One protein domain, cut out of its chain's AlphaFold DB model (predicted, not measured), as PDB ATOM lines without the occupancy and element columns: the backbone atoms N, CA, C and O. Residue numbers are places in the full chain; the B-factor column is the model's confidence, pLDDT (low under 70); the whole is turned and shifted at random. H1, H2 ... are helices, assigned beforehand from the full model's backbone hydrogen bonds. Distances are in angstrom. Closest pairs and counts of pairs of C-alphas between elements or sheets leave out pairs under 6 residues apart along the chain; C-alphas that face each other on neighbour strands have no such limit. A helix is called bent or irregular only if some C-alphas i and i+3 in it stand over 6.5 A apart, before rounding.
ATOM      1  N   GLN A   2      10.229  -0.984  83.519       66.56
ATOM      2  CA  GLN A   2      11.563  -1.600  83.604       66.56
ATOM      3  C   GLN A   2      12.662  -0.722  82.980       66.56
ATOM      4  O   GLN A   2      13.689  -0.508  83.615       66.56
ATOM      5  N   ASP A   3      12.390  -0.103  81.828       67.12
ATOM      6  CA  ASP A   3      13.352   0.778  81.138       67.12
ATOM      7  C   ASP A   3      13.691   2.033  81.944       67.12
ATOM      8  O   ASP A   3      14.844   2.439  82.015       67.12
ATOM      9  N   LEU A   4      12.710   2.606  82.653       67.19
ATOM     10  CA  LEU A   4      12.935   3.750  83.544       67.19
ATOM     11  C   LEU A   4      13.772   3.366  84.774       67.19
ATOM     12  O   LEU A   4      14.535   4.179  85.291       67.19
ATOM     13  N   LYS A   5      13.634   2.126  85.255       64.94
ATOM     14  CA  LYS A   5      14.446   1.597  86.356       64.94
ATOM     15  C   LYS A   5      15.878   1.314  85.890       64.94
ATOM     16  O   LYS A   5      16.806   1.616  86.626       64.94
ATOM     17  N   HIS A   6      16.053   0.810  84.666       68.06
ATOM     18  CA  HIS A   6      17.362   0.677  84.023       68.06
ATOM     19  C   HIS A   6      18.026   2.041  83.808       68.06
ATOM     20  O   HIS A   6      19.167   2.220  84.211       68.06
ATOM     21  N   PHE A   7      17.282   3.022  83.296       66.12
ATOM     22  CA  PHE A   7      17.750   4.395  83.106       66.12
ATOM     23  C   PHE A   7      18.239   5.039  84.412       66.12
ATOM     24  O   PHE A   7      19.308   5.635  84.451       66.12
ATOM     25  N   LYS A   8      17.494   4.872  85.513       63.16
ATOM     26  CA  LYS A   8      17.887   5.378  86.842       63.16
ATOM     27  C   LYS A   8      19.065   4.636  87.481       63.16
ATOM     28  O   LYS A   8      19.636   5.138  88.441       63.16
ATOM     29  N   ASN A   9      19.385   3.437  87.008       66.81
ATOM     30  CA  ASN A   9      20.465   2.625  87.563       66.81
ATOM     31  C   ASN A   9      21.736   2.683  86.710       66.81
ATOM     32  O   ASN A   9      22.802   2.296  87.186       66.81
ATOM     33  N   ASP A  10      21.632   3.169  85.474       73.31
ATOM     34  CA  ASP A  10      22.774   3.418  84.614       73.31
ATOM     35  C   ASP A  10      23.337   4.811  84.896       73.31
ATOM     36  O   ASP A  10      22.836   5.843  84.450       73.31
ATOM     37  N   ILE A  11      24.415   4.831  85.668       68.62
ATOM     38  CA  ILE A  11      25.110   6.064  86.014       68.62
ATOM     39  C   ILE A  11      25.628   6.821  84.782       68.62
ATOM     40  O   ILE A  11      25.739   8.044  84.838       68.62
ATOM     41  N   THR A  12      25.880   6.128  83.664       68.75
ATOM     42  CA  THR A  12      26.314   6.758  82.409       68.75
ATOM     43  C   THR A  12      25.226   7.611  81.765       68.75
ATOM     44  O   THR A  12      25.523   8.499  80.972       68.75
ATOM     45  N   LEU A  13      23.969   7.386  82.159       67.75
ATOM     46  CA  LEU A  13      22.808   8.164  81.736       67.75
ATOM     47  C   LEU A  13      22.451   9.281  82.729       67.75
ATOM     48  O   LEU A  13      21.718  10.203  82.380       67.75
ATOM     49  N   ILE A  14      22.968   9.213  83.962       73.50
ATOM     50  CA  ILE A  14      22.764  10.225  85.013       73.50
ATOM     51  C   ILE A  14      23.874  11.279  84.995       73.50
ATOM     52  O   ILE A  14      23.627  12.451  85.281       73.50
ATOM     53  N   LEU A  15      25.103  10.869  84.685       69.56
ATOM     54  CA  LEU A  15      26.278  11.730  84.644       69.56
ATOM     55  C   LEU A  15      26.736  11.928  83.204       69.56
ATOM     56  O   LEU A  15      26.693  11.006  82.396       69.56
ATOM     57  N   SER A  16      27.220  13.129  82.883       75.12
ATOM     58  CA  SER A  16      27.864  13.356  81.591       75.12
ATOM     59  C   SER A  16      29.146  12.533  81.478       75.12
ATOM     60  O   SER A  16      29.826  12.265  82.473       75.12
ATOM     61  N   LYS A  17      29.510  12.186  80.241       73.00
ATOM     62  CA  LYS A  17      30.751  11.475  79.930       73.00
ATOM     63  C   LYS A  17      31.986  12.171  80.516       73.00
ATOM     64  O   LYS A  17      32.787  11.515  81.160       73.00
ATOM     65  N   GLU A  18      32.067  13.498  80.422       78.12
ATOM     66  CA  GLU A  18      33.161  14.286  81.019       78.12
ATOM     67  C   GLU A  18      33.291  14.093  82.535       78.12
ATOM     68  O   GLU A  18      34.400  14.067  83.060       78.12
ATOM     69  N   ARG A  19      32.175  13.930  83.261       73.12
ATOM     70  CA  ARG A  19      32.221  13.673  84.707       73.12
ATOM     71  C   ARG A  19      32.684  12.259  85.017       73.12
ATOM     72  O   ARG A  19      33.309  12.064  86.048       73.12
ATOM     73  N   LEU A  20      32.360  11.296  84.160       72.44
ATOM     74  CA  LEU A  20      32.801   9.909  84.306       72.44
ATOM     75  C   LEU A  20      34.278   9.758  83.960       72.44
ATOM     76  O   LEU A  20      34.980   9.081  84.695       72.44
ATOM     77  N   ASP A  21      34.745  10.443  82.917       78.50
ATOM     78  CA  ASP A  21      36.150  10.460  82.499       78.50
ATOM     79  C   ASP A  21      37.055  11.153  83.540       78.50
ATOM     80  O   ASP A  21      38.250  10.880  83.604       78.50
ATOM     81  N   ALA A  22      36.492  12.030  84.381       79.31
ATOM     82  CA  ALA A  22      37.188  12.632  85.520       79.31
ATOM     83  C   ALA A  22      37.331  11.690  86.734       79.31
ATOM     84  O   ALA A  22      38.055  12.025  87.672       79.31
ATOM     85  N   TYR A  23      36.635  10.547  86.745       79.25
ATOM     86  CA  TYR A  23      36.812   9.503  87.752       79.25
ATOM     87  C   TYR A  23      37.659   8.365  87.184       79.25
ATOM     88  O   TYR A  23      37.426   7.892  86.076       79.25
ATOM     89  N   ASP A  24      38.577   7.838  87.992       78.25
ATOM     90  CA  ASP A  24      39.376   6.666  87.629       78.25
ATOM     91  C   ASP A  24      38.494   5.407  87.502       78.25
ATOM     92  O   ASP A  24      38.810   4.478  86.760       78.25
ATOM     93  N   SER A  25      37.374   5.351  88.243       80.69
ATOM     94  CA  SER A  25      36.371   4.284  88.129       80.69
ATOM     95  C   SER A  25      34.999   4.659  88.705       80.69
ATOM     96  O   SER A  25      34.860   5.532  89.563       80.69
ATOM     97  N   LEU A  26      33.970   3.898  88.312       79.88
ATOM     98  CA  LEU A  26      32.637   3.959  88.924       79.88
ATOM     99  C   LEU A  26      32.664   3.684  90.439       79.88
ATOM    100  O   LEU A  26      31.853   4.226  91.192       79.88
ATOM    101  N   GLU A  27      33.582   2.840  90.899       85.38
ATOM    102  CA  GLU A  27      33.688   2.518  92.320       85.38
ATOM    103  C   GLU A  27      34.181   3.728  93.123       85.38
ATOM    104  O   GLU A  27      33.614   4.049  94.166       85.38
ATOM    105  N   GLN A  28      35.133   4.491  92.577       82.81
ATOM    106  CA  GLN A  28      35.599   5.747  93.173       82.81
ATOM    107  C   GLN A  28      34.466   6.779  93.300       82.81
ATOM    108  O   GLN A  28      34.348   7.446  94.327       82.81
ATOM    109  N   TYR A  29      33.580   6.880  92.302       84.56
ATOM    110  CA  TYR A  29      32.388   7.730  92.408       84.56
ATOM    111  C   TYR A  29      31.481   7.313  93.578       84.56
ATOM    112  O   TYR A  29      31.031   8.163  94.349       84.56
ATOM    113  N   LYS A  30      31.221   6.010  93.742       85.56
ATOM    114  CA  LYS A  30      30.376   5.508  94.838       85.56
ATOM    115  C   LYS A  30      31.012   5.748  96.206       85.56
ATOM    116  O   LYS A  30      30.299   6.127  97.134       85.56
ATOM    117  N   GLU A  31      32.323   5.569  96.338       90.19
ATOM    118  CA  GLU A  31      33.044   5.885  97.578       90.19
ATOM    119  C   GLU A  31      32.982   7.381  97.906       90.19
ATOM    120  O   GLU A  31      32.695   7.754  99.046       90.19
ATOM    121  N   ASN A  32      33.108   8.253  96.901       87.69
ATOM    122  CA  ASN A  32      32.910   9.691  97.082       87.69
ATOM    123  C   ASN A  32      31.487  10.020  97.561       87.69
ATOM    124  O   ASN A  32      31.317  10.847  98.456       87.69
ATOM    125  N   LEU A  33      30.457   9.348  97.030       89.81
ATOM    126  CA  LEU A  33      29.087   9.517  97.525       89.81
ATOM    127  C   LEU A  33      28.932   9.086  98.987       89.81
ATOM    128  O   LEU A  33      28.273   9.787  99.757       89.81
ATOM    129  N   LYS A  34      29.542   7.965  99.394       95.00
ATOM    130  CA  LYS A  34      29.531   7.517 100.798       95.00
ATOM    131  C   LYS A  34      30.209   8.539 101.707       95.00
ATOM    132  O   LYS A  34      29.681   8.855 102.775       95.00
ATOM    133  N   LEU A  35      31.340   9.091 101.269       95.00
ATOM    134  CA  LEU A  35      32.054  10.137 101.993       95.00
ATOM    135  C   LEU A  35      31.192  11.397 102.151       95.00
ATOM    136  O   LEU A  35      31.043  11.898 103.265       95.00
ATOM    137  N   ILE A  36      30.571  11.870 101.067       95.06
ATOM    138  CA  ILE A  36      29.652  13.017 101.092       95.06
ATOM    139  C   ILE A  36      28.505  12.757 102.071       95.06
ATOM    140  O   ILE A  36      28.233  13.599 102.927       95.06
ATOM    141  N   ALA A  37      27.864  11.587 102.001       97.00
ATOM    142  CA  ALA A  37      26.776  11.222 102.904       97.00
ATOM    143  C   ALA A  37      27.224  11.219 104.378       97.00
ATOM    144  O   ALA A  37      26.491  11.693 105.244       97.00
ATOM    145  N   SER A  38      28.441  10.745 104.664       97.38
ATOM    146  CA  SER A  38      29.015  10.731 106.015       97.38
ATOM    147  C   SER A  38      29.351  12.133 106.546       97.38
ATOM    148  O   SER A  38      29.159  12.415 107.731       97.38
ATOM    149  N   ILE A  39      29.846  13.025 105.685       97.62
ATOM    150  CA  ILE A  39      30.279  14.376 106.073       97.62
ATOM    151  C   ILE A  39      29.100  15.357 106.157       97.62
ATOM    152  O   ILE A  39      29.126  16.257 106.998       97.62
ATOM    153  N   THR A  40      28.058  15.179 105.342       98.31
ATOM    154  CA  THR A  40      26.917  16.110 105.238       98.31
ATOM    155  C   THR A  40      26.316  16.497 106.600       98.31
ATOM    156  O   THR A  40      26.235  17.695 106.865       98.31
ATOM    157  N   PRO A  41      25.996  15.564 107.523       97.69
ATOM    158  CA  PRO A  41      25.447  15.930 108.831       97.69
ATOM    159  C   PRO A  41      26.385  16.814 109.664       97.69
ATOM    160  O   PRO A  41      25.930  17.697 110.386       97.69
ATOM    161  N   LYS A  42      27.705  16.611 109.555       97.62
ATOM    162  CA  LYS A  42      28.698  17.424 110.274       97.62
ATOM    163  C   LYS A  42      28.727  18.853 109.736       97.62
ATOM    164  O   LYS A  42      28.773  19.788 110.529       97.62
ATOM    165  N   ILE A  43      28.662  19.017 108.413       98.06
ATOM    166  CA  ILE A  43      28.569  20.337 107.776       98.06
ATOM    167  C   ILE A  43      27.273  21.035 108.197       98.06
ATOM    168  O   ILE A  43      27.322  22.196 108.594       98.06
ATOM    169  N   SER A  44      26.137  20.331 108.187       97.94
ATOM    170  CA  SER A  44      24.856  20.889 108.639       97.94
ATOM    171  C   SER A  44      24.902  21.349 110.099       97.94
ATOM    172  O   SER A  44      24.438  22.437 110.412       97.94
ATOM    173  N   ASN A  45      25.524  20.576 110.993       98.38
ATOM    174  CA  ASN A  45      25.673  20.980 112.394       98.38
ATOM    175  C   ASN A  45      26.545  22.235 112.553       98.38
ATOM    176  O   ASN A  45      26.222  23.108 113.358       98.38
ATOM    177  N   LEU A  46      27.642  22.331 111.794       98.31
ATOM    178  CA  LEU A  46      28.504  23.516 111.802       98.31
ATOM    179  C   LEU A  46      27.766  24.749 111.278       98.31
ATOM    180  O   LEU A  46      27.903  25.829 111.843       98.31
ATOM    181  N   GLU A  47      26.964  24.585 110.231       98.50
ATOM    182  CA  GLU A  47      26.147  25.657 109.668       98.50
ATOM    183  C   GLU A  47      25.134  26.196 110.687       98.50
ATOM    184  O   GLU A  47      25.106  27.404 110.930       98.50
ATOM    185  N   ILE A  48      24.399  25.312 111.370       98.50
ATOM    186  CA  ILE A  48      23.453  25.690 112.431       98.50
ATOM    187  C   ILE A  48      24.176  26.415 113.569       98.50
ATOM    188  O   ILE A  48      23.718  27.455 114.040       98.50
ATOM    189  N   TYR A  49      25.320  25.887 114.011       98.38
ATOM    190  CA  TYR A  49      26.110  26.509 115.071       98.38
ATOM    191  C   TYR A  49      26.537  27.936 114.703       98.38
ATOM    192  O   TYR A  49      26.356  28.858 115.498       98.38
ATOM    193  N   LEU A  50      27.062  28.128 113.490       98.44
ATOM    194  CA  LEU A  50      27.499  29.439 113.010       98.44
ATOM    195  C   LEU A  50      26.332  30.425 112.896       98.44
ATOM    196  O   LEU A  50      26.497  31.588 113.264       98.44
ATOM    197  N   ARG A  51      25.151  29.975 112.451       98.25
ATOM    198  CA  ARG A  51      23.942  30.815 112.447       98.25
ATOM    199  C   ARG A  51      23.548  31.253 113.848       98.25
ATOM    200  O   ARG A  51      23.362  32.442 114.067       98.25
ATOM    201  N   ASN A  52      23.504  30.324 114.802       97.81
ATOM    202  CA  ASN A  52      23.152  30.644 116.186       97.81
ATOM    203  C   ASN A  52      24.145  31.634 116.813       97.81
ATOM    204  O   ASN A  52      23.741  32.552 117.525       97.81
ATOM    205  N   ALA A  53      25.443  31.468 116.540       97.56
ATOM    206  CA  ALA A  53      26.470  32.396 117.002       97.56
ATOM    207  C   ALA A  53      26.285  33.795 116.394       97.56
ATOM    208  O   ALA A  53      26.367  34.797 117.106       97.56
ATOM    209  N   LEU A  54      25.993  33.870 115.093       96.94
ATOM    210  CA  LEU A  54      25.713  35.131 114.413       96.94
ATOM    211  C   LEU A  54      24.453  35.810 114.969       96.94
ATOM    212  O   LEU A  54      24.496  36.999 115.282       96.94
ATOM    213  N   ASP A  55      23.362  35.066 115.137       96.69
ATOM    214  CA  ASP A  55      22.099  35.573 115.679       96.69
ATOM    215  C   ASP A  55      22.273  36.114 117.102       96.69
ATOM    216  O   ASP A  55      21.747  37.181 117.433       96.69
ATOM    217  N   TYR A  56      23.065  35.428 117.931       95.75
ATOM    218  CA  TYR A  56      23.430  35.914 119.258       95.75
ATOM    219  C   TYR A  56      24.162  37.260 119.177       95.75
ATOM    220  O   TYR A  56      23.725  38.227 119.806       95.75
ATOM    221  N   CYS A  57      25.218  37.358 118.363       95.19
ATOM    222  CA  CYS A  57      25.975  38.599 118.179       95.19
ATOM    223  C   CYS A  57      25.078  39.755 117.707       95.19
ATOM    224  O   CYS A  57      25.123  40.846 118.273       95.19
ATOM    225  N   LEU A  58      24.220  39.512 116.713       93.81
ATOM    226  CA  LEU A  58      23.293  40.517 116.191       93.81
ATOM    227  C   LEU A  58      22.251  40.950 117.228       93.81
ATOM    228  O   LEU A  58      21.894  42.127 117.281       93.81
ATOM    229  N   THR A  59      21.776  40.024 118.064       93.44
ATOM    230  CA  THR A  59      20.844  40.335 119.156       93.44
ATOM    231  C   THR A  59      21.502  41.233 120.200       93.44
ATOM    232  O   THR A  59      20.902  42.224 120.606       93.44
ATOM    233  N   GLN A  60      22.748  40.942 120.593       89.31
ATOM    234  CA  GLN A  60      23.486  41.783 121.543       89.31
ATOM    235  C   GLN A  60      23.720  43.198 120.994       89.31
ATOM    236  O   GLN A  60      23.532  44.176 121.712       89.31
ATOM    237  N   MET A  61      24.056  43.323 119.706       82.19
ATOM    238  CA  MET A  61      24.242  44.630 119.062       82.19
ATOM    239  C   MET A  61      22.950  45.456 119.004       82.19
ATOM    240  O   MET A  61      23.002  46.668 119.174       82.19
ATOM    241  N   LYS A  62      21.794  44.818 118.773       74.88
ATOM    242  CA  LYS A  62      20.489  45.500 118.688       74.88
ATOM    243  C   LYS A  62      19.858  45.815 120.047       74.88
ATOM    244  O   LYS A  62      19.016  46.696 120.113       74.88
ATOM    245  N   GLY A  63      20.230  45.097 121.108       59.12
ATOM    246  CA  GLY A  63      19.776  45.350 122.483       59.12
ATOM    247  C   GLY A  63      20.652  46.331 123.271       59.12
ATOM    248  O   GLY A  63      20.510  46.402 124.486       59.12
ATOM    249  N   SER A  64      21.582  47.021 122.602       55.38
ATOM    250  CA  SER A  64      22.506  48.001 123.198       55.38
ATOM    251  C   SER A  64      22.094  49.465 122.944       55.38
ATOM    252  O   SER A  64      22.941  50.352 123.048       55.38
TER     253      SER A  64
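Overview. This is residues 2 to 64 of the 65 residues of an uncharacterized protein of Helicobacter pylori (UniProt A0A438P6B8). One long helix, H4, with a bend part way along, makes the length of the domain, and three short helices, H1, H2 and H3, form a loose, winding head at its first end. H1 sticks out from this head, and at the other end residues 30 to 64, most of them in H4, reach out alone. The printed part has 63 residues with four named helices, in the order H1, H2, H3, H4, and no named strand; the class is all helix. The whole is extended, with a radius of gyration of the C-alphas of 20.5 A and spans of 62 by 27 by 20 A.

Arrangement. H4, residues 26 to 62, was assigned as one helix by its hydrogen bonds but is bent: C-alphas 38 and 41 are 6.9 A apart. Its arms, H4a, residues 26 to 38, and H4b, residues 41 to 62, stand at a steep tilt of 38 degrees. H3, residues 17 to 21, is close to H4a but not clearly touching; their closest C-alphas, of Leu 20 and Leu 26, are 7.5 A apart. H2, residues 11 to 14, is close to H3 but not clearly touching, with the C-alphas of Thr 12 and Leu 20 closest at 7.5 A. H2 is only just apart from H4a, at 8.3 A. H1, residues 2 to 9, and H2 only just touch, with 3 pairs of C-alphas within 8 A, and only at the corner by their link; the closest C-alphas, of Phe 7 and Leu 13, are 6.5 A apart. Each O i to N i+4 pair is within hydrogen-bond range in H1, H3, H4a and H4b; H2 is too short for such a pair.

Along the chain. H4b measures 31.6 A from first to last C-alpha and ends at C-alpha 62, (20.489, 45.500, 118.688). H4a measures 18.7 A and begins at C-alpha 26, (32.637, 3.959, 88.924). H3 measures 6.1 A, H2 4.9 A and H1 10.6 A, with C-alpha 2 at (11.563, -1.600, 83.604).

Size, cuts and confidence. The C-alphas of Gln 2 and Ser 64, the two farthest apart, are 64.4 A apart. The printed part has no cut, and the links H1 to H2, H2 to H3 and H3 to H4 are tight. The mean pLDDT of the printed part is 83.9; residues 2 to 9, 11 to 13, 15 and 63 to 64 of the model are under 70.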